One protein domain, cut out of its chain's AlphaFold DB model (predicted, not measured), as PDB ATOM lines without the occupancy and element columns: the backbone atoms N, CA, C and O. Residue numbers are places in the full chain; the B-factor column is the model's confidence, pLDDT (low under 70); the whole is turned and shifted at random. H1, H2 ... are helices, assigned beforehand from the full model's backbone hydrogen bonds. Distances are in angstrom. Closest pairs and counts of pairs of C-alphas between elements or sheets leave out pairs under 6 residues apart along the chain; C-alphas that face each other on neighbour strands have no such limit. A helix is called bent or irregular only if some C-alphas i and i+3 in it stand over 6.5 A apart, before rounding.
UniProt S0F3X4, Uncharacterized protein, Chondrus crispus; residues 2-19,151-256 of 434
ATOM      1  N   SER A   2      26.678  66.540  -5.774       19.22
ATOM      2  CA  SER A   2      28.119  66.754  -5.546       19.22
ATOM      3  C   SER A   2      28.928  65.605  -4.928       19.22
ATOM      4  O   SER A   2      29.012  65.429  -3.719       19.22
ATOM      5  N   SER A   3      29.554  64.864  -5.841       26.56
ATOM      6  CA  SER A   3      30.671  63.926  -5.713       26.56
ATOM      7  C   SER A   3      31.882  64.522  -4.977       26.56
ATOM      8  O   SER A   3      32.093  65.720  -5.124       26.56
ATOM      9  N   GLN A   4      32.699  63.698  -4.292       23.45
ATOM     10  CA  GLN A   4      34.180  63.610  -4.403       23.45
ATOM     11  C   GLN A   4      34.773  62.524  -3.453       23.45
ATOM     12  O   GLN A   4      34.170  62.253  -2.415       23.45
ATOM     13  N   PRO A   5      35.905  61.867  -3.805       33.91
ATOM     14  CA  PRO A   5      36.293  60.535  -3.299       33.91
ATOM     15  C   PRO A   5      37.594  60.514  -2.462       33.91
ATOM     16  O   PRO A   5      38.478  61.315  -2.735       33.91
ATOM     17  N   CYS A   6      37.777  59.558  -1.525       26.11
ATOM     18  CA  CYS A   6      39.092  59.280  -0.893       26.11
ATOM     19  C   CYS A   6      39.211  57.896  -0.178       26.11
ATOM     20  O   CYS A   6      38.893  57.772   0.998       26.11
ATOM     21  N   PHE A   7      39.708  56.879  -0.906       32.50
ATOM     22  CA  PHE A   7      40.869  55.992  -0.611       32.50
ATOM     23  C   PHE A   7      41.110  55.300   0.770       32.50
ATOM     24  O   PHE A   7      41.456  56.081   1.646       32.50
ATOM     25  N   VAL A   8      41.106  53.919   0.922       34.56
ATOM     26  CA  VAL A   8      41.913  53.016   1.872       34.56
ATOM     27  C   VAL A   8      42.028  51.448   1.713       34.56
ATOM     28  O   VAL A   8      41.037  50.770   1.855       34.56
ATOM     29  N   LEU A   9      43.253  50.864   1.592       34.06
ATOM     30  CA  LEU A   9      43.685  49.471   1.924       34.06
ATOM     31  C   LEU A   9      45.206  49.213   1.641       34.06
ATOM     32  O   LEU A   9      45.625  48.273   0.967       34.06
ATOM     33  N   GLN A  10      46.117  49.999   2.214       31.89
ATOM     34  CA  GLN A  10      47.560  49.695   2.103       31.89
ATOM     35  C   GLN A  10      47.985  48.445   2.930       31.89
ATOM     36  O   GLN A  10      49.133  48.014   2.868       31.89
ATOM     37  N   ALA A  11      47.059  47.851   3.698       36.97
ATOM     38  CA  ALA A  11      47.299  46.834   4.728       36.97
ATOM     39  C   ALA A  11      47.504  45.396   4.208       36.97
ATOM     40  O   ALA A  11      48.496  44.756   4.558       36.97
ATOM     41  N   ASN A  12      46.595  44.889   3.359       37.59
ATOM     42  CA  ASN A  12      46.650  43.498   2.857       37.59
ATOM     43  C   ASN A  12      47.914  43.222   2.032       37.59
ATOM     44  O   ASN A  12      48.473  42.129   2.018       37.59
ATOM     45  N   VAL A  13      48.398  44.282   1.405       35.78
ATOM     46  CA  VAL A  13      49.505  44.334   0.464       35.78
ATOM     47  C   VAL A  13      50.826  43.879   1.081       35.78
ATOM     48  O   VAL A  13      51.579  43.127   0.465       35.78
ATOM     49  N   ALA A  14      51.122  44.324   2.303       30.30
ATOM     50  CA  ALA A  14      52.418  44.075   2.926       30.30
ATOM     51  C   ALA A  14      52.577  42.622   3.408       30.30
ATOM     52  O   ALA A  14      53.685  42.086   3.380       30.30
ATOM     53  N   SER A  15      51.478  41.958   3.790       35.31
ATOM     54  CA  SER A  15      51.516  40.555   4.235       35.31
ATOM     55  C   SER A  15      51.866  39.590   3.109       35.31
ATOM     56  O   SER A  15      52.651  38.660   3.307       35.31
ATOM     57  N   LEU A  16      51.346  39.853   1.911       38.03
ATOM     58  CA  LEU A  16      51.559  39.002   0.741       38.03
ATOM     59  C   LEU A  16      52.839  39.378  -0.025       38.03
ATOM     60  O   LEU A  16      53.538  38.487  -0.500       38.03
ATOM     61  N   SER A  17      53.228  40.663  -0.043       34.12
ATOM     62  CA  SER A  17      54.480  41.138  -0.667       34.12
ATOM     63  C   SER A  17      55.748  40.528  -0.042       34.12
ATOM     64  O   SER A  17      56.752  40.334  -0.731       34.12
ATOM     65  N   SER A  18      55.715  40.163   1.246       33.09
ATOM     66  CA  SER A  18      56.830  39.444   1.881       33.09
ATOM     67  C   SER A  18      56.958  37.995   1.394       33.09
ATOM     68  O   SER A  18      58.074  37.476   1.376       33.09
ATOM     69  N   HIS A  19      55.858  37.341   1.008       38.06
ATOM     70  CA  HIS A  19      55.817  35.892   0.767       38.06
ATOM     71  C   HIS A  19      55.934  35.502  -0.708       38.06
ATOM     72  O   HIS A  19      56.425  34.418  -0.996       38.06
ATOM     73  N   SER A 151      -0.506  55.987   1.740       74.75
ATOM     74  CA  SER A 151      -1.034  56.141   0.380       74.75
ATOM     75  C   SER A 151      -0.740  57.503  -0.269       74.75
ATOM     76  O   SER A 151      -0.432  57.562  -1.461       74.75
ATOM     77  N   GLU A 152      -0.782  58.602   0.484       79.62
ATOM     78  CA  GLU A 152      -0.425  59.936   0.001       79.62
ATOM     79  C   GLU A 152       1.086  60.069  -0.214       79.62
ATOM     80  O   GLU A 152       1.510  60.589  -1.250       79.62
ATOM     81  N   LEU A 153       1.899  59.524   0.697       80.69
ATOM     82  CA  LEU A 153       3.353  59.447   0.526       80.69
ATOM     83  C   LEU A 153       3.719  58.655  -0.731       80.69
ATOM     84  O   LEU A 153       4.468  59.140  -1.578       80.69
ATOM     85  N   LEU A 154       3.129  57.474  -0.922       81.00
ATOM     86  CA  LEU A 154       3.325  56.690  -2.140       81.00
ATOM     87  C   LEU A 154       2.952  57.484  -3.399       81.00
ATOM     88  O   LEU A 154       3.698  57.458  -4.380       81.00
ATOM     89  N   ARG A 155       1.861  58.258  -3.368       81.38
ATOM     90  CA  ARG A 155       1.471  59.135  -4.482       81.38
ATOM     91  C   ARG A 155       2.493  60.248  -4.735       81.38
ATOM     92  O   ARG A 155       2.831  60.481  -5.895       81.38
ATOM     93  N   LYS A 156       3.031  60.890  -3.689       83.06
ATOM     94  CA  LYS A 156       4.075  61.933  -3.803       83.06
ATOM     95  C   LYS A 156       5.348  61.417  -4.476       83.06
ATOM     96  O   LYS A 156       5.955  62.135  -5.264       83.06
ATOM     97  N   PHE A 157       5.714  60.161  -4.228       80.50
ATOM     98  CA  PHE A 157       6.864  59.515  -4.867       80.50
ATOM     99  C   PHE A 157       6.536  58.849  -6.219       80.50
ATOM    100  O   PHE A 157       7.381  58.141  -6.769       80.50
ATOM    101  N   GLY A 158       5.331  59.059  -6.772       79.38
ATOM    102  CA  GLY A 158       4.911  58.481  -8.055       79.38
ATOM    103  C   GLY A 158       4.748  56.957  -8.017       79.38
ATOM    104  O   GLY A 158       5.003  56.275  -9.007       79.38
ATOM    105  N   ARG A 159       4.391  56.412  -6.851       78.62
ATOM    106  CA  ARG A 159       4.346  54.978  -6.527       78.62
ATOM    107  C   ARG A 159       3.003  54.551  -5.931       78.62
ATOM    108  O   ARG A 159       2.963  53.659  -5.093       78.62
ATOM    109  N   ALA A 160       1.913  55.177  -6.369       69.25
ATOM    110  CA  ALA A 160       0.571  54.923  -5.839       69.25
ATOM    111  C   ALA A 160       0.141  53.440  -5.924       69.25
ATOM    112  O   ALA A 160      -0.559  52.969  -5.035       69.25
ATOM    113  N   ASP A 161       0.624  52.705  -6.932       70.44
ATOM    114  CA  ASP A 161       0.265  51.297  -7.167       70.44
ATOM    115  C   ASP A 161       1.281  50.286  -6.589       70.44
ATOM    116  O   ASP A 161       1.167  49.080  -6.812       70.44
ATOM    117  N   GLU A 162       2.327  50.741  -5.883       77.81
ATOM    118  CA  GLU A 162       3.334  49.831  -5.326       77.81
ATOM    119  C   GLU A 162       2.829  49.164  -4.042       77.81
ATOM    120  O   GLU A 162       2.671  49.804  -3.004       77.81
ATOM    121  N   VAL A 163       2.660  47.840  -4.090       76.38
ATOM    122  CA  VAL A 163       2.390  47.031  -2.897       76.38
ATOM    123  C   VAL A 163       3.660  46.962  -2.048       76.38
ATOM    124  O   VAL A 163       4.647  46.319  -2.418       76.38
ATOM    125  N   LEU A 164       3.641  47.650  -0.907       78.69
ATOM    126  CA  LEU A 164       4.737  47.633   0.055       78.69
ATOM    127  C   LEU A 164       4.783  46.282   0.790       78.69
ATOM    128  O   LEU A 164       3.755  45.813   1.282       78.69
ATOM    129  N   PRO A 165       5.970  45.668   0.925       80.00
ATOM    130  CA  PRO A 165       6.172  44.539   1.826       80.00
ATOM    131  C   PRO A 165       5.756  44.875   3.269       80.00
ATOM    132  O   PRO A 165       5.924  46.015   3.712       80.00
ATOM    133  N   SER A 166       5.247  43.889   4.016       76.38
ATOM    134  CA  SER A 166       4.709  44.079   5.378       76.38
ATOM    135  C   SER A 166       5.716  44.682   6.361       76.38
ATOM    136  O   SER A 166       5.327  45.384   7.291       76.38
ATOM    137  N   ASP A 167       7.011  44.465   6.126       76.44
ATOM    138  CA  ASP A 167       8.101  45.051   6.900       76.44
ATOM    139  C   ASP A 167       8.277  46.559   6.697       76.44
ATOM    140  O   ASP A 167       8.718  47.244   7.614       76.44
ATOM    141  N   ILE A 168       7.908  47.081   5.527       82.25
ATOM    142  CA  ILE A 168       7.987  48.511   5.203       82.25
ATOM    143  C   ILE A 168       6.654  49.212   5.466       82.25
ATOM    144  O   ILE A 168       6.634  50.364   5.889       82.25
ATOM    145  N   ALA A 169       5.537  48.511   5.264       79.38
ATOM    146  CA  ALA A 169       4.204  49.039   5.539       79.38
ATOM    147  C   ALA A 169       3.994  49.389   7.024       79.38
ATOM    148  O   ALA A 169       3.217  50.282   7.338       79.38
ATOM    149  N   ALA A 170       4.708  48.713   7.932       78.69
ATOM    150  CA  ALA A 170       4.649  48.966   9.371       78.69
ATOM    151  C   ALA A 170       5.499  50.167   9.843       78.69
ATOM    152  O   ALA A 170       5.520  50.456  11.040       78.69
ATOM    153  N   LEU A 171       6.227  50.844   8.948       78.25
ATOM    154  CA  LEU A 171       7.097  51.962   9.322       78.25
ATOM    155  C   LEU A 171       6.301  53.253   9.578       78.25
ATOM    156  O   LEU A 171       5.307  53.500   8.892       78.25
ATOM    157  N   PRO A 172       6.770  54.125  10.491       82.50
ATOM    158  CA  PRO A 172       6.266  55.493  10.617       82.50
ATOM    159  C   PRO A 172       6.404  56.283   9.305       82.50
ATOM    160  O   PRO A 172       7.357  56.075   8.547       82.50
ATOM    161  N   SER A 173       5.505  57.240   9.064       78.88
ATOM    162  CA  SER A 173       5.427  58.042   7.828       78.88
ATOM    163  C   SER A 173       6.748  58.746   7.464       78.88
ATOM    164  O   SER A 173       7.178  58.696   6.310       78.88
ATOM    165  N   ALA A 174       7.473  59.291   8.449       79.50
ATOM    166  CA  ALA A 174       8.792  59.901   8.235       79.50
ATOM    167  C   ALA A 174       9.864  58.898   7.753       79.50
ATOM    168  O   ALA A 174      10.644  59.199   6.846       79.50
ATOM    169  N   GLN A 175       9.890  57.687   8.321       79.19
ATOM    170  CA  GLN A 175      10.832  56.633   7.918       79.19
ATOM    171  C   GLN A 175      10.480  56.070   6.543       79.19
ATOM    172  O   GLN A 175      11.370  55.812   5.732       79.19
ATOM    173  N   LEU A 176       9.184  55.935   6.250       83.69
ATOM    174  CA  LEU A 176       8.723  55.532   4.930       83.69
ATOM    175  C   LEU A 176       9.147  56.545   3.860       83.69
ATOM    176  O   LEU A 176       9.671  56.139   2.825       83.69
ATOM    177  N   ALA A 177       8.970  57.846   4.102       84.19
ATOM    178  CA  ALA A 177       9.388  58.887   3.164       84.19
ATOM    179  C   ALA A 177      10.900  58.824   2.878       84.19
ATOM    180  O   ALA A 177      11.320  58.872   1.720       84.19
ATOM    181  N   ALA A 178      11.716  58.633   3.918       83.38
ATOM    182  CA  ALA A 178      13.162  58.502   3.772       83.38
ATOM    183  C   ALA A 178      13.567  57.220   3.014       83.38
ATOM    184  O   ALA A 178      14.439  57.260   2.146       83.38
ATOM    185  N   TYR A 179      12.889  56.097   3.270       85.38
ATOM    186  CA  TYR A 179      13.072  54.849   2.525       85.38
ATOM    187  C   TYR A 179      12.683  54.988   1.040       85.38
ATOM    188  O   TYR A 179      13.371  54.470   0.152       85.38
ATOM    189  N   LEU A 180      11.593  55.699   0.737       87.06
ATOM    190  CA  LEU A 180      11.156  55.943  -0.640       87.06
ATOM    191  C   LEU A 180      12.163  56.811  -1.410       87.06
ATOM    192  O   LEU A 180      12.477  56.482  -2.556       87.06
ATOM    193  N   GLU A 181      12.741  57.837  -0.777       86.50
ATOM    194  CA  GLU A 181      13.807  58.641  -1.392       86.50
ATOM    195  C   GLU A 181      15.105  57.829  -1.561       86.50
ATOM    196  O   GLU A 181      15.712  57.855  -2.633       86.50
ATOM    197  N   ALA A 182      15.500  57.017  -0.572       83.06
ATOM    198  CA  ALA A 182      16.673  56.139  -0.684       83.06
ATOM    199  C   ALA A 182      16.525  55.086  -1.797       83.06
ATOM    200  O   ALA A 182      17.488  54.738  -2.485       83.06
ATOM    201  N   THR A 183      15.300  54.606  -2.032       86.38
ATOM    202  CA  THR A 183      14.980  53.657  -3.111       86.38
ATOM    203  C   THR A 183      14.560  54.333  -4.415       86.38
ATOM    204  O   THR A 183      14.043  53.666  -5.314       86.38
ATOM    205  N   LYS A 184      14.795  55.637  -4.578       86.19
ATOM    206  CA  LYS A 184      14.561  56.349  -5.843       86.19
ATOM    207  C   LYS A 184      15.431  55.816  -6.978       86.19
ATOM    208  O   LYS A 184      14.979  55.738  -8.118       86.19
ATOM    209  N   ASN A 185      16.660  55.401  -6.664       84.62
ATOM    210  CA  ASN A 185      17.524  54.708  -7.613       84.62
ATOM    211  C   ASN A 185      16.936  53.324  -7.940       84.62
ATOM    212  O   ASN A 185      16.750  52.494  -7.046       84.62
ATOM    213  N   GLY A 186      16.682  53.062  -9.227       85.50
ATOM    214  CA  GLY A 186      16.114  51.799  -9.703       85.50
ATOM    215  C   GLY A 186      16.916  50.563  -9.283       85.50
ATOM    216  O   GLY A 186      16.314  49.540  -8.963       85.50
ATOM    217  N   PHE A 187      18.245  50.670  -9.188       87.31
ATOM    218  CA  PHE A 187      19.110  49.582  -8.728       87.31
ATOM    219  C   PHE A 187      18.929  49.286  -7.233       87.31
ATOM    220  O   PHE A 187      18.731  48.137  -6.845       87.31
ATOM    221  N   VAL A 188      18.910  50.323  -6.387       87.12
ATOM    222  CA  VAL A 188      18.693  50.171  -4.936       87.12
ATOM    223  C   VAL A 188      17.288  49.635  -4.654       87.12
ATOM    224  O   VAL A 188      17.119  48.766  -3.799       87.12
ATOM    225  N   ARG A 189      16.283  50.097  -5.410       87.06
ATOM    226  CA  ARG A 189      14.911  49.574  -5.343       87.06
ATOM    227  C   ARG A 189      14.857  48.093  -5.703       87.06
ATOM    228  O   ARG A 189      14.198  47.326  -5.010       87.06
ATOM    229  N   TRP A 190      15.520  47.700  -6.787       89.94
ATOM    230  CA  TRP A 190      15.579  46.311  -7.232       89.94
ATOM    231  C   TRP A 190      16.244  45.414  -6.178       89.94
ATOM    232  O   TRP A 190      15.666  44.393  -5.805       89.94
ATOM    233  N   LEU A 191      17.362  45.855  -5.589       88.50
ATOM    234  CA  LEU A 191      18.011  45.156  -4.474       88.50
ATOM    235  C   LEU A 191      17.090  45.012  -3.255       88.50
ATOM    236  O   LEU A 191      17.001  43.932  -2.683       88.50
ATOM    237  N   ALA A 192      16.360  46.063  -2.877       87.00
ATOM    238  CA  ALA A 192      15.412  46.001  -1.761       87.00
ATOM    239  C   ALA A 192      14.213  45.066  -2.034       87.00
ATOM    240  O   ALA A 192      13.612  44.523  -1.105       87.00
ATOM    241  N   LYS A 193      13.852  44.845  -3.303       86.19
ATOM    242  CA  LYS A 193      12.797  43.887  -3.665       86.19
ATOM    243  C   LYS A 193      13.265  42.444  -3.510       86.19
ATOM    244  O   LYS A 193      12.544  41.654  -2.911       86.19
ATOM    245  N   ILE A 194      14.463  42.135  -4.000       87.31
ATOM    246  CA  ILE A 194      14.997  40.765  -4.024       87.31
ATOM    247  C   ILE A 194      15.587  40.359  -2.674       87.31
ATOM    248  O   ILE A 194      15.479  39.202  -2.285       87.31
ATOM    249  N   TRP A 195      16.187  41.295  -1.936       85.62
ATOM    250  CA  TRP A 195      16.903  40.988  -0.705       85.62
ATOM    251  C   TRP A 195      16.250  41.640   0.527       85.62
ATOM    252  O   TRP A 195      16.481  42.821   0.811       85.62
ATOM    253  N   PRO A 196      15.486  40.872   1.334       81.56
ATOM    254  CA  PRO A 196      14.838  41.389   2.543       81.56
ATOM    255  C   PRO A 196      15.826  41.969   3.564       81.56
ATOM    256  O   PRO A 196      15.527  42.951   4.238       81.56
ATOM    257  N   GLY A 197      17.027  41.392   3.669       80.00
ATOM    258  CA  GLY A 197      18.071  41.870   4.579       80.00
ATOM    259  C   GLY A 197      18.633  43.244   4.199       80.00
ATOM    260  O   GLY A 197      18.875  44.068   5.084       80.00
ATOM    261  N   TRP A 198      18.766  43.512   2.895       84.75
ATOM    262  CA  TRP A 198      19.107  44.833   2.360       84.75
ATOM    263  C   TRP A 198      17.978  45.829   2.606       84.75
ATOM    264  O   TRP A 198      18.208  46.903   3.152       84.75
ATOM    265  N   ARG A 199      16.738  45.441   2.284       85.69
ATOM    266  CA  ARG A 199      15.546  46.274   2.490       85.69
ATOM    267  C   ARG A 199      15.419  46.768   3.925       85.69
ATOM    268  O   ARG A 199      15.248  47.963   4.141       85.69
ATOM    269  N   ARG A 200      15.577  45.870   4.901       82.75
ATOM    270  CA  ARG A 200      15.489  46.215   6.327       82.75
ATOM    271  C   ARG A 200      16.578  47.188   6.784       82.75
ATOM    272  O   ARG A 200      16.343  47.969   7.700       82.75
ATOM    273  N   ARG A 201      17.755  47.154   6.157       84.19
ATOM    274  CA  ARG A 201      18.856  48.089   6.438       84.19
ATOM    275  C   ARG A 201      18.626  49.443   5.797       84.19
ATOM    276  O   ARG A 201      18.779  50.443   6.474       84.19
ATOM    277  N   VAL A 202      18.175  49.477   4.544       86.12
ATOM    278  CA  VAL A 202      17.796  50.735   3.875       86.12
ATOM    279  C   VAL A 202      16.636  51.422   4.600       86.12
ATOM    280  O   VAL A 202      16.575  52.643   4.648       86.12
ATOM    281  N   ALA A 203      15.723  50.647   5.185       83.25
ATOM    282  CA  ALA A 203      14.638  51.181   6.000       83.25
ATOM    283  C   ALA A 203      15.107  51.739   7.352       83.25
ATOM    284  O   ALA A 203      14.569  52.743   7.807       83.25
ATOM    285  N   ALA A 204      16.100  51.105   7.987       79.19
ATOM    286  CA  ALA A 204      16.671  51.582   9.248       79.19
ATOM    287  C   ALA A 204      17.627  52.770   9.051       79.19
ATOM    288  O   ALA A 204      17.687  53.666   9.887       79.19
ATOM    289  N   ASP A 205      18.383  52.759   7.957       78.81
ATOM    290  CA  ASP A 205      19.370  53.764   7.583       78.81
ATOM    291  C   ASP A 205      19.257  54.050   6.072       78.81
ATOM    292  O   ASP A 205      19.838  53.336   5.249       78.81
ATOM    293  N   PRO A 206      18.519  55.106   5.683       81.69
ATOM    294  CA  PRO A 206      18.355  55.515   4.286       81.69
ATOM    295  C   PRO A 206      19.681  55.806   3.563       81.69
ATOM    296  O   PRO A 206      19.759  55.695   2.338       81.69
ATOM    297  N   GLU A 207      20.744  56.148   4.297       78.88
ATOM    298  CA  GLU A 207      22.070  56.418   3.736       78.88
ATOM    299  C   GLU A 207      22.915  55.148   3.549       78.88
ATOM    300  O   GLU A 207      23.997  55.208   2.959       78.88
ATOM    301  N   PHE A 208      22.440  53.987   4.008       82.50
ATOM    302  CA  PHE A 208      23.172  52.722   3.951       82.50
ATOM    303  C   PHE A 208      23.725  52.370   2.555       82.50
ATOM    304  O   PHE A 208      24.915  52.056   2.470       82.50
ATOM    305  N   PRO A 209      22.963  52.472   1.443       85.62
ATOM    306  CA  PRO A 209      23.495  52.179   0.108       85.62
ATOM    307  C   PRO A 209      24.691  53.055  -0.266       85.62
ATOM    308  O   PRO A 209      25.644  52.586  -0.886       85.62
ATOM    309  N   PHE A 210      24.642  54.332   0.121       80.38
ATOM    310  CA  PHE A 210      25.732  55.266  -0.117       80.38
ATOM    311  C   PHE A 210      26.943  54.930   0.755       80.38
ATOM    312  O   PHE A 210      28.058  54.895   0.242       80.38
ATOM    313  N   LYS A 211      26.727  54.611   2.038       78.00
ATOM    314  CA  LYS A 211      27.789  54.181   2.960       78.00
ATOM    315  C   LYS A 211      28.506  52.938   2.441       78.00
ATOM    316  O   LYS A 211      29.725  52.952   2.356       78.00
ATOM    317  N   VAL A 212      27.767  51.912   2.013       83.94
ATOM    318  CA  VAL A 212      28.340  50.693   1.415       83.94
ATOM    319  C   VAL A 212      29.153  51.018   0.168       83.94
ATOM    320  O   VAL A 212      30.294  50.585   0.057       83.94
ATOM    321  N   LEU A 213      28.586  51.791  -0.762       84.31
ATOM    322  CA  LEU A 213      29.277  52.153  -1.998       84.31
ATOM    323  C   LEU A 213      30.576  52.913  -1.717       84.31
ATOM    324  O   LEU A 213      31.600  52.640  -2.349       84.31
ATOM    325  N   MET A 214      30.529  53.861  -0.782       72.31
ATOM    326  CA  MET A 214      31.697  54.626  -0.371       72.31
ATOM    327  C   MET A 214      32.748  53.716   0.247       72.31
ATOM    328  O   MET A 214      33.876  53.711  -0.238       72.31
ATOM    329  N   GLU A 215      32.382  52.899   1.228       75.44
ATOM    330  CA  GLU A 215      33.336  52.039   1.925       75.44
ATOM    331  C   GLU A 215      33.948  50.981   1.012       75.44
ATOM    332  O   GLU A 215      35.127  50.665   1.151       75.44
ATOM    333  N   GLU A 216      33.193  50.475   0.039       82.88
ATOM    334  CA  GLU A 216      33.697  49.516  -0.940       82.88
ATOM    335  C   GLU A 216      34.629  50.177  -1.958       82.88
ATOM    336  O   GLU A 216      35.714  49.673  -2.231       82.88
ATOM    337  N   THR A 217      34.255  51.346  -2.485       78.50
ATOM    338  CA  THR A 217      35.077  52.067  -3.473       78.50
ATOM    339  C   THR A 217      36.381  52.563  -2.850       78.50
ATOM    340  O   THR A 217      37.458  52.436  -3.434       78.50
ATOM    341  N   VAL A 218      36.286  53.129  -1.649       73.81
ATOM    342  CA  VAL A 218      37.418  53.619  -0.862       73.81
ATOM    343  C   VAL A 218      38.289  52.443  -0.444       73.81
ATOM    344  O   VAL A 218      39.486  52.446  -0.752       73.81
ATOM    345  N   GLY A 219      37.668  51.438   0.179       70.56
ATOM    346  CA  GLY A 219      38.258  50.173   0.594       70.56
ATOM    347  C   GLY A 219      39.068  49.546  -0.531       70.56
ATOM    348  O   GLY A 219      40.294  49.573  -0.560       70.56
ATOM    349  N   LEU A 220      38.391  49.048  -1.555       79.06
ATOM    350  CA  LEU A 220      39.056  48.375  -2.666       79.06
ATOM    351  C   LEU A 220      40.038  49.275  -3.425       79.06
ATOM    352  O   LEU A 220      41.086  48.800  -3.868       79.06
ATOM    353  N   GLY A 221      39.753  50.573  -3.553       77.31
ATOM    354  CA  GLY A 221      40.576  51.502  -4.327       77.31
ATOM    355  C   GLY A 221      42.009  51.632  -3.809       77.31
ATOM    356  O   GLY A 221      42.967  51.548  -4.583       77.31
ATOM    357  N   LEU A 222      42.207  51.788  -2.499       69.56
ATOM    358  CA  LEU A 222      43.575  51.787  -1.958       69.56
ATOM    359  C   LEU A 222      44.122  50.381  -1.716       69.56
ATOM    360  O   LEU A 222      45.337  50.265  -1.589       69.56
ATOM    361  N   ALA A 223      43.292  49.334  -1.715       71.44
ATOM    362  CA  ALA A 223      43.780  47.955  -1.817       71.44
ATOM    363  C   ALA A 223      44.539  47.757  -3.097       71.44
ATOM    364  O   ALA A 223      45.724  47.425  -3.083       71.44
ATOM    365  N   ALA A 224      43.862  48.070  -4.194       76.25
ATOM    366  CA  ALA A 224      44.444  48.056  -5.511       76.25
ATOM    367  C   ALA A 224      45.680  48.962  -5.555       76.25
ATOM    368  O   ALA A 224      46.744  48.515  -5.973       76.25
ATOM    369  N   SER A 225      45.588  50.195  -5.041       75.00
ATOM    370  CA  SER A 225      46.716  51.141  -5.070       75.00
ATOM    371  C   SER A 225      47.928  50.643  -4.284       75.00
ATOM    372  O   SER A 225      49.056  50.740  -4.763       75.00
ATOM    373  N   GLY A 226      47.720  50.082  -3.092       68.12
ATOM    374  CA  GLY A 226      48.806  49.515  -2.311       68.12
ATOM    375  C   GLY A 226      49.402  48.282  -2.998       68.12
ATOM    376  O   GLY A 226      50.622  48.179  -3.076       68.12
ATOM    377  N   MET A 227      48.579  47.390  -3.567       72.25
ATOM    378  CA  MET A 227      49.064  46.218  -4.312       72.25
ATOM    379  C   MET A 227      49.927  46.631  -5.498       72.25
ATOM    380  O   MET A 227      51.016  46.090  -5.680       72.25
ATOM    381  N   ILE A 228      49.476  47.635  -6.251       77.31
ATOM    382  CA  ILE A 228      50.237  48.227  -7.352       77.31
ATOM    383  C   ILE A 228      51.552  48.817  -6.825       77.31
ATOM    384  O   ILE A 228      52.600  48.584  -7.419       77.31
ATOM    385  N   ALA A 229      51.531  49.522  -5.692       77.19
ATOM    386  CA  ALA A 229      52.733  50.115  -5.109       77.19
ATOM    387  C   ALA A 229      53.752  49.067  -4.621       77.19
ATOM    388  O   ALA A 229      54.953  49.283  -4.767       77.19
ATOM    389  N   ALA A 230      53.305  47.941  -4.058       67.12
ATOM    390  CA  ALA A 230      54.207  46.917  -3.529       67.12
ATOM    391  C   ALA A 230      54.702  45.916  -4.578       67.12
ATOM    392  O   ALA A 230      55.828  45.437  -4.456       67.12
ATOM    393  N   ARG A 231      53.881  45.585  -5.584       70.00
ATOM    394  CA  ARG A 231      54.256  44.669  -6.679       70.00
ATOM    395  C   ARG A 231      54.909  45.403  -7.853       70.00
ATOM    396  O   ARG A 231      55.654  44.806  -8.620       70.00
ATOM    397  N   GLY A 232      54.676  46.708  -7.994       79.38
ATOM    398  CA  GLY A 232      55.320  47.543  -9.003       79.38
ATOM    399  C   GLY A 232      55.122  46.999 -10.418       79.38
ATOM    400  O   GLY A 232      53.996  46.848 -10.885       79.38
ATOM    401  N   LYS A 233      56.227  46.704 -11.110       77.94
ATOM    402  CA  LYS A 233      56.209  46.189 -12.490       77.94
ATOM    403  C   LYS A 233      55.748  44.728 -12.584       77.94
ATOM    404  O   LYS A 233      55.263  44.331 -13.639       77.94
ATOM    405  N   ASP A 234      55.841  43.970 -11.494       73.50
ATOM    406  CA  ASP A 234      55.511  42.541 -11.462       73.50
ATOM    407  C   ASP A 234      54.014  42.277 -11.260       73.50
ATOM    408  O   ASP A 234      53.562  41.146 -11.411       73.50
ATOM    409  N   ILE A 235      53.207  43.320 -11.013       74.69
ATOM    410  CA  ILE A 235      51.749  43.191 -10.856       74.69
ATOM    411  C   ILE A 235      51.096  42.482 -12.049       74.69
ATOM    412  O   ILE A 235      50.162  41.711 -11.858       74.69
ATOM    413  N   LEU A 236      51.611  42.699 -13.266       77.81
ATOM    414  CA  LEU A 236      51.096  42.071 -14.485       77.81
ATOM    415  C   LEU A 236      51.331  40.553 -14.510       77.81
ATOM    416  O   LEU A 236      50.526  39.824 -15.084       77.81
ATOM    417  N   ASN A 237      52.382  40.079 -13.840       76.12
ATOM    418  CA  ASN A 237      52.709  38.658 -13.714       76.12
ATOM    419  C   ASN A 237      51.924  37.975 -12.578       76.12
ATOM    420  O   ASN A 237      51.939  36.751 -12.460       76.12
ATOM    421  N   GLU A 238      51.224  38.746 -11.744       75.31
ATOM    422  CA  GLU A 238      50.491  38.288 -10.554       75.31
ATOM    423  C   GLU A 238      49.042  38.810 -10.528       75.31
ATOM    424  O   GLU A 238      48.463  39.033  -9.459       75.31
ATOM    425  N   LEU A 239      48.448  39.049 -11.705       82.50
ATOM    426  CA  LEU A 239      47.098  39.617 -11.826       82.50
ATOM    427  C   LEU A 239      46.001  38.714 -11.256       82.50
ATOM    428  O   LEU A 239      45.037  39.219 -10.690       82.50
ATOM    429  N   ASP A 240      46.143  37.400 -11.383       78.31
ATOM    430  CA  ASP A 240      45.270  36.393 -10.765       78.31
ATOM    431  C   ASP A 240      45.258  36.515  -9.233       78.31
ATOM    432  O   ASP A 240      44.190  36.618  -8.632       78.31
ATOM    433  N   PHE A 241      46.431  36.611  -8.603       75.81
ATOM    434  CA  PHE A 241      46.554  36.842  -7.167       75.81
ATOM    435  C   PHE A 241      45.966  38.193  -6.767       75.81
ATOM    436  O   PHE A 241      45.236  38.279  -5.786       75.81
ATOM    437  N   ALA A 242      46.239  39.250  -7.540       78.00
ATOM    438  CA  ALA A 242      45.690  40.578  -7.269       78.00
ATOM    439  C   ALA A 242      44.154  40.602  -7.361       78.00
ATOM    440  O   ALA A 242      43.489  41.230  -6.537       78.00
ATOM    441  N   PHE A 243      43.581  39.907  -8.347       81.62
ATOM    442  CA  PHE A 243      42.135  39.800  -8.509       81.62
ATOM    443  C   PHE A 243      41.496  39.031  -7.350       81.62
ATOM    444  O   PHE A 243      40.498  39.484  -6.793       81.62
ATOM    445  N   CYS A 244      42.090  37.906  -6.944       80.12
ATOM    446  CA  CYS A 244      41.607  37.133  -5.804       80.12
ATOM    447  C   CYS A 244      41.684  37.921  -4.492       80.12
ATOM    448  O   CYS A 244      40.725  37.898  -3.723       80.12
ATOM    449  N   ASP A 245      42.759  38.678  -4.270       79.62
ATOM    450  CA  ASP A 245      42.901  39.542  -3.096       79.62
ATOM    451  C   ASP A 245      41.830  40.646  -3.059       79.62
ATOM    452  O   ASP A 245      41.244  40.903  -2.004       79.62
ATOM    453  N   ILE A 246      41.528  41.274  -4.203       82.44
ATOM    454  CA  ILE A 246      40.450  42.274  -4.317       82.44
ATOM    455  C   ILE A 246      39.087  41.631  -4.073       82.44
ATOM    456  O   ILE A 246      38.288  42.183  -3.324       82.44
ATOM    457  N   ALA A 247      38.816  40.469  -4.667       83.31
ATOM    458  CA  ALA A 247      37.524  39.800  -4.540       83.31
ATOM    459  C   ALA A 247      37.247  39.355  -3.096       83.31
ATOM    460  O   ALA A 247      36.170  39.623  -2.556       83.31
ATOM    461  N   VAL A 248      38.226  38.716  -2.447       79.00
ATOM    462  CA  VAL A 248      38.117  38.295  -1.043       79.00
ATOM    463  C   VAL A 248      38.037  39.520  -0.132       79.00
ATOM    464  O   VAL A 248      37.148  39.590   0.716       79.00
ATOM    465  N   GLY A 249      38.916  40.506  -0.335       77.88
ATOM    466  CA  GLY A 249      38.935  41.741   0.449       77.88
ATOM    467  C   GLY A 249      37.623  42.522   0.368       77.88
ATOM    468  O   GLY A 249      37.097  42.921   1.404       77.88
ATOM    469  N   GLY A 250      37.068  42.678  -0.834       81.62
ATOM    470  CA  GLY A 250      35.799  43.373  -1.063       81.62
ATOM    471  C   GLY A 250      34.610  42.640  -0.466       81.62
ATOM    472  O   GLY A 250      33.824  43.213   0.280       81.62
ATOM    473  N   THR A 251      34.541  41.320  -0.663       81.62
ATOM    474  CA  THR A 251      33.471  40.501  -0.069       81.62
ATOM    475  C   THR A 251      33.444  40.629   1.456       81.62
ATOM    476  O   THR A 251      32.383  40.796   2.053       81.62
ATOM    477  N   LEU A 252      34.607  40.594   2.109       79.50
ATOM    478  CA  LEU A 252      34.701  40.724   3.565       79.50
ATOM    479  C   LEU A 252      34.402  42.135   4.054       79.50
ATOM    480  O   LEU A 252      33.760  42.292   5.093       79.50
ATOM    481  N   ASN A 253      34.861  43.147   3.317       83.62
ATOM    482  CA  ASN A 253      34.552  44.539   3.610       83.62
ATOM    483  C   ASN A 253      33.038  44.768   3.553       83.62
ATOM    484  O   ASN A 253      32.448  45.264   4.513       83.62
ATOM    485  N   PHE A 254      32.396  44.285   2.492       82.19
ATOM    486  CA  PHE A 254      30.951  44.297   2.355       82.19
ATOM    487  C   PHE A 254      30.252  43.574   3.515       82.19
ATOM    488  O   PHE A 254      29.344  44.145   4.120       82.19
ATOM    489  N   ILE A 255      30.685  42.359   3.878       81.44
ATOM    490  CA  ILE A 255      30.111  41.605   5.006       81.44
ATOM    491  C   ILE A 255      30.226  42.402   6.308       81.44
ATOM    492  O   ILE A 255      29.251  42.500   7.047       81.44
ATOM    493  N   LEU A 256      31.382  43.001   6.593       75.38
ATOM    494  CA  LEU A 256      31.585  43.799   7.802       75.38
ATOM    495  C   LEU A 256      30.658  45.013   7.844       75.38
ATOM    496  O   LEU A 256      29.957  45.208   8.835       75.38
TER     497      LEU A 256
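Overview. This is residues 2 to 19 and 151 to 256 of the 434 residues of an uncharacterized protein of Chondrus crispus (UniProt S0F3X4). A long helix, H7, folds back on itself as two arms side by side, H7a and H7b, and at the far end of H7a sits a cluster of short helices, H2 to H6; together they make a rod. H1 packs beside H7a near the fold, away from the cluster. The printed part has 124 residues with seven named helices, H1 to H7 in chain order, and no named strand; the class is all helix. The whole is loose, with a radius of gyration of the C-alphas of 19.5 A, and spans 60 by 28 by 20 A.

Arrangement. H1, residues 11 to 17, touches residues 223 to 230 alone of H7a, residues 208 to 230; their closest C-alphas, those of Val 13 and Met 227, are 5.2 A apart, at a shallow tilt of 31 degrees, the same way. H2, residues 151 to 156, only just touches H4, residues 173 to 182, with 3 pairs of C-alphas within 8 A; the closest are those of Leu 153 and Ala 177, 6.6 A. The hub is H6, residues 196 to 204. It touches H4 at a steep tilt of 63 degrees, closest at the C-alphas of Tyr 179 and Ala 203, 5.3 A. H3, residues 166 to 169, only just touches H6, with 3 pairs of C-alphas within 8 A, closest at Ile 168 and Ala 203, 7.2 A. H5, residues 186 to 194, touches H6 only at the corner, closest at the C-alphas of Ala 192 and Arg 199, 4.3 A. By its hydrogen bonds H7, residues 208 to 256, was assigned as one helix, but it is bent: C-alphas 230 and 233 are 9.2 A apart. H7a touches H7b, residues 233 to 256, opposite ways at a shallow tilt of 26 degrees, closest at the C-alphas of Leu 220 and Gly 250, 6.2 A. H7b is irregular, with C-alphas 237 and 240 8.3 A apart. Every O i to N i+4 pair is within hydrogen-bond range in H2, H4, H5, H6 and H7a; the count is 17 of 20 in H7b and 1 of 3 in H1, where 2 of 4 O i to N i+3 pairs are in range, and H3 is too short for an O i to N i+4 pair.

Along the chain. H1 begins at C-alpha 11 (47.299, 46.834, 4.728). H4 is 14.2 A from first to last C-alpha, H5 12.5 A and H6 12.3 A. H7a, 32.4 A, begins at C-alpha 208 (23.172, 52.722, 3.951); H7b, 32.0 A, ends at C-alpha 256 (31.585, 43.799, 7.802).

Size, cuts and confidence. The two C-alphas farthest apart, those of His 19 and Glu 152, are 61.2 A apart. Residues 20 to 150 are not printed, and C-alphas 19 and 151 are 60.4 A apart across this cut. Of the links printed whole, H2 to H3 is short and the others are tight. The mean pLDDT of the printed part is 73.1; residues 2 to 19, 160, 222, 226 and 230 are under 70.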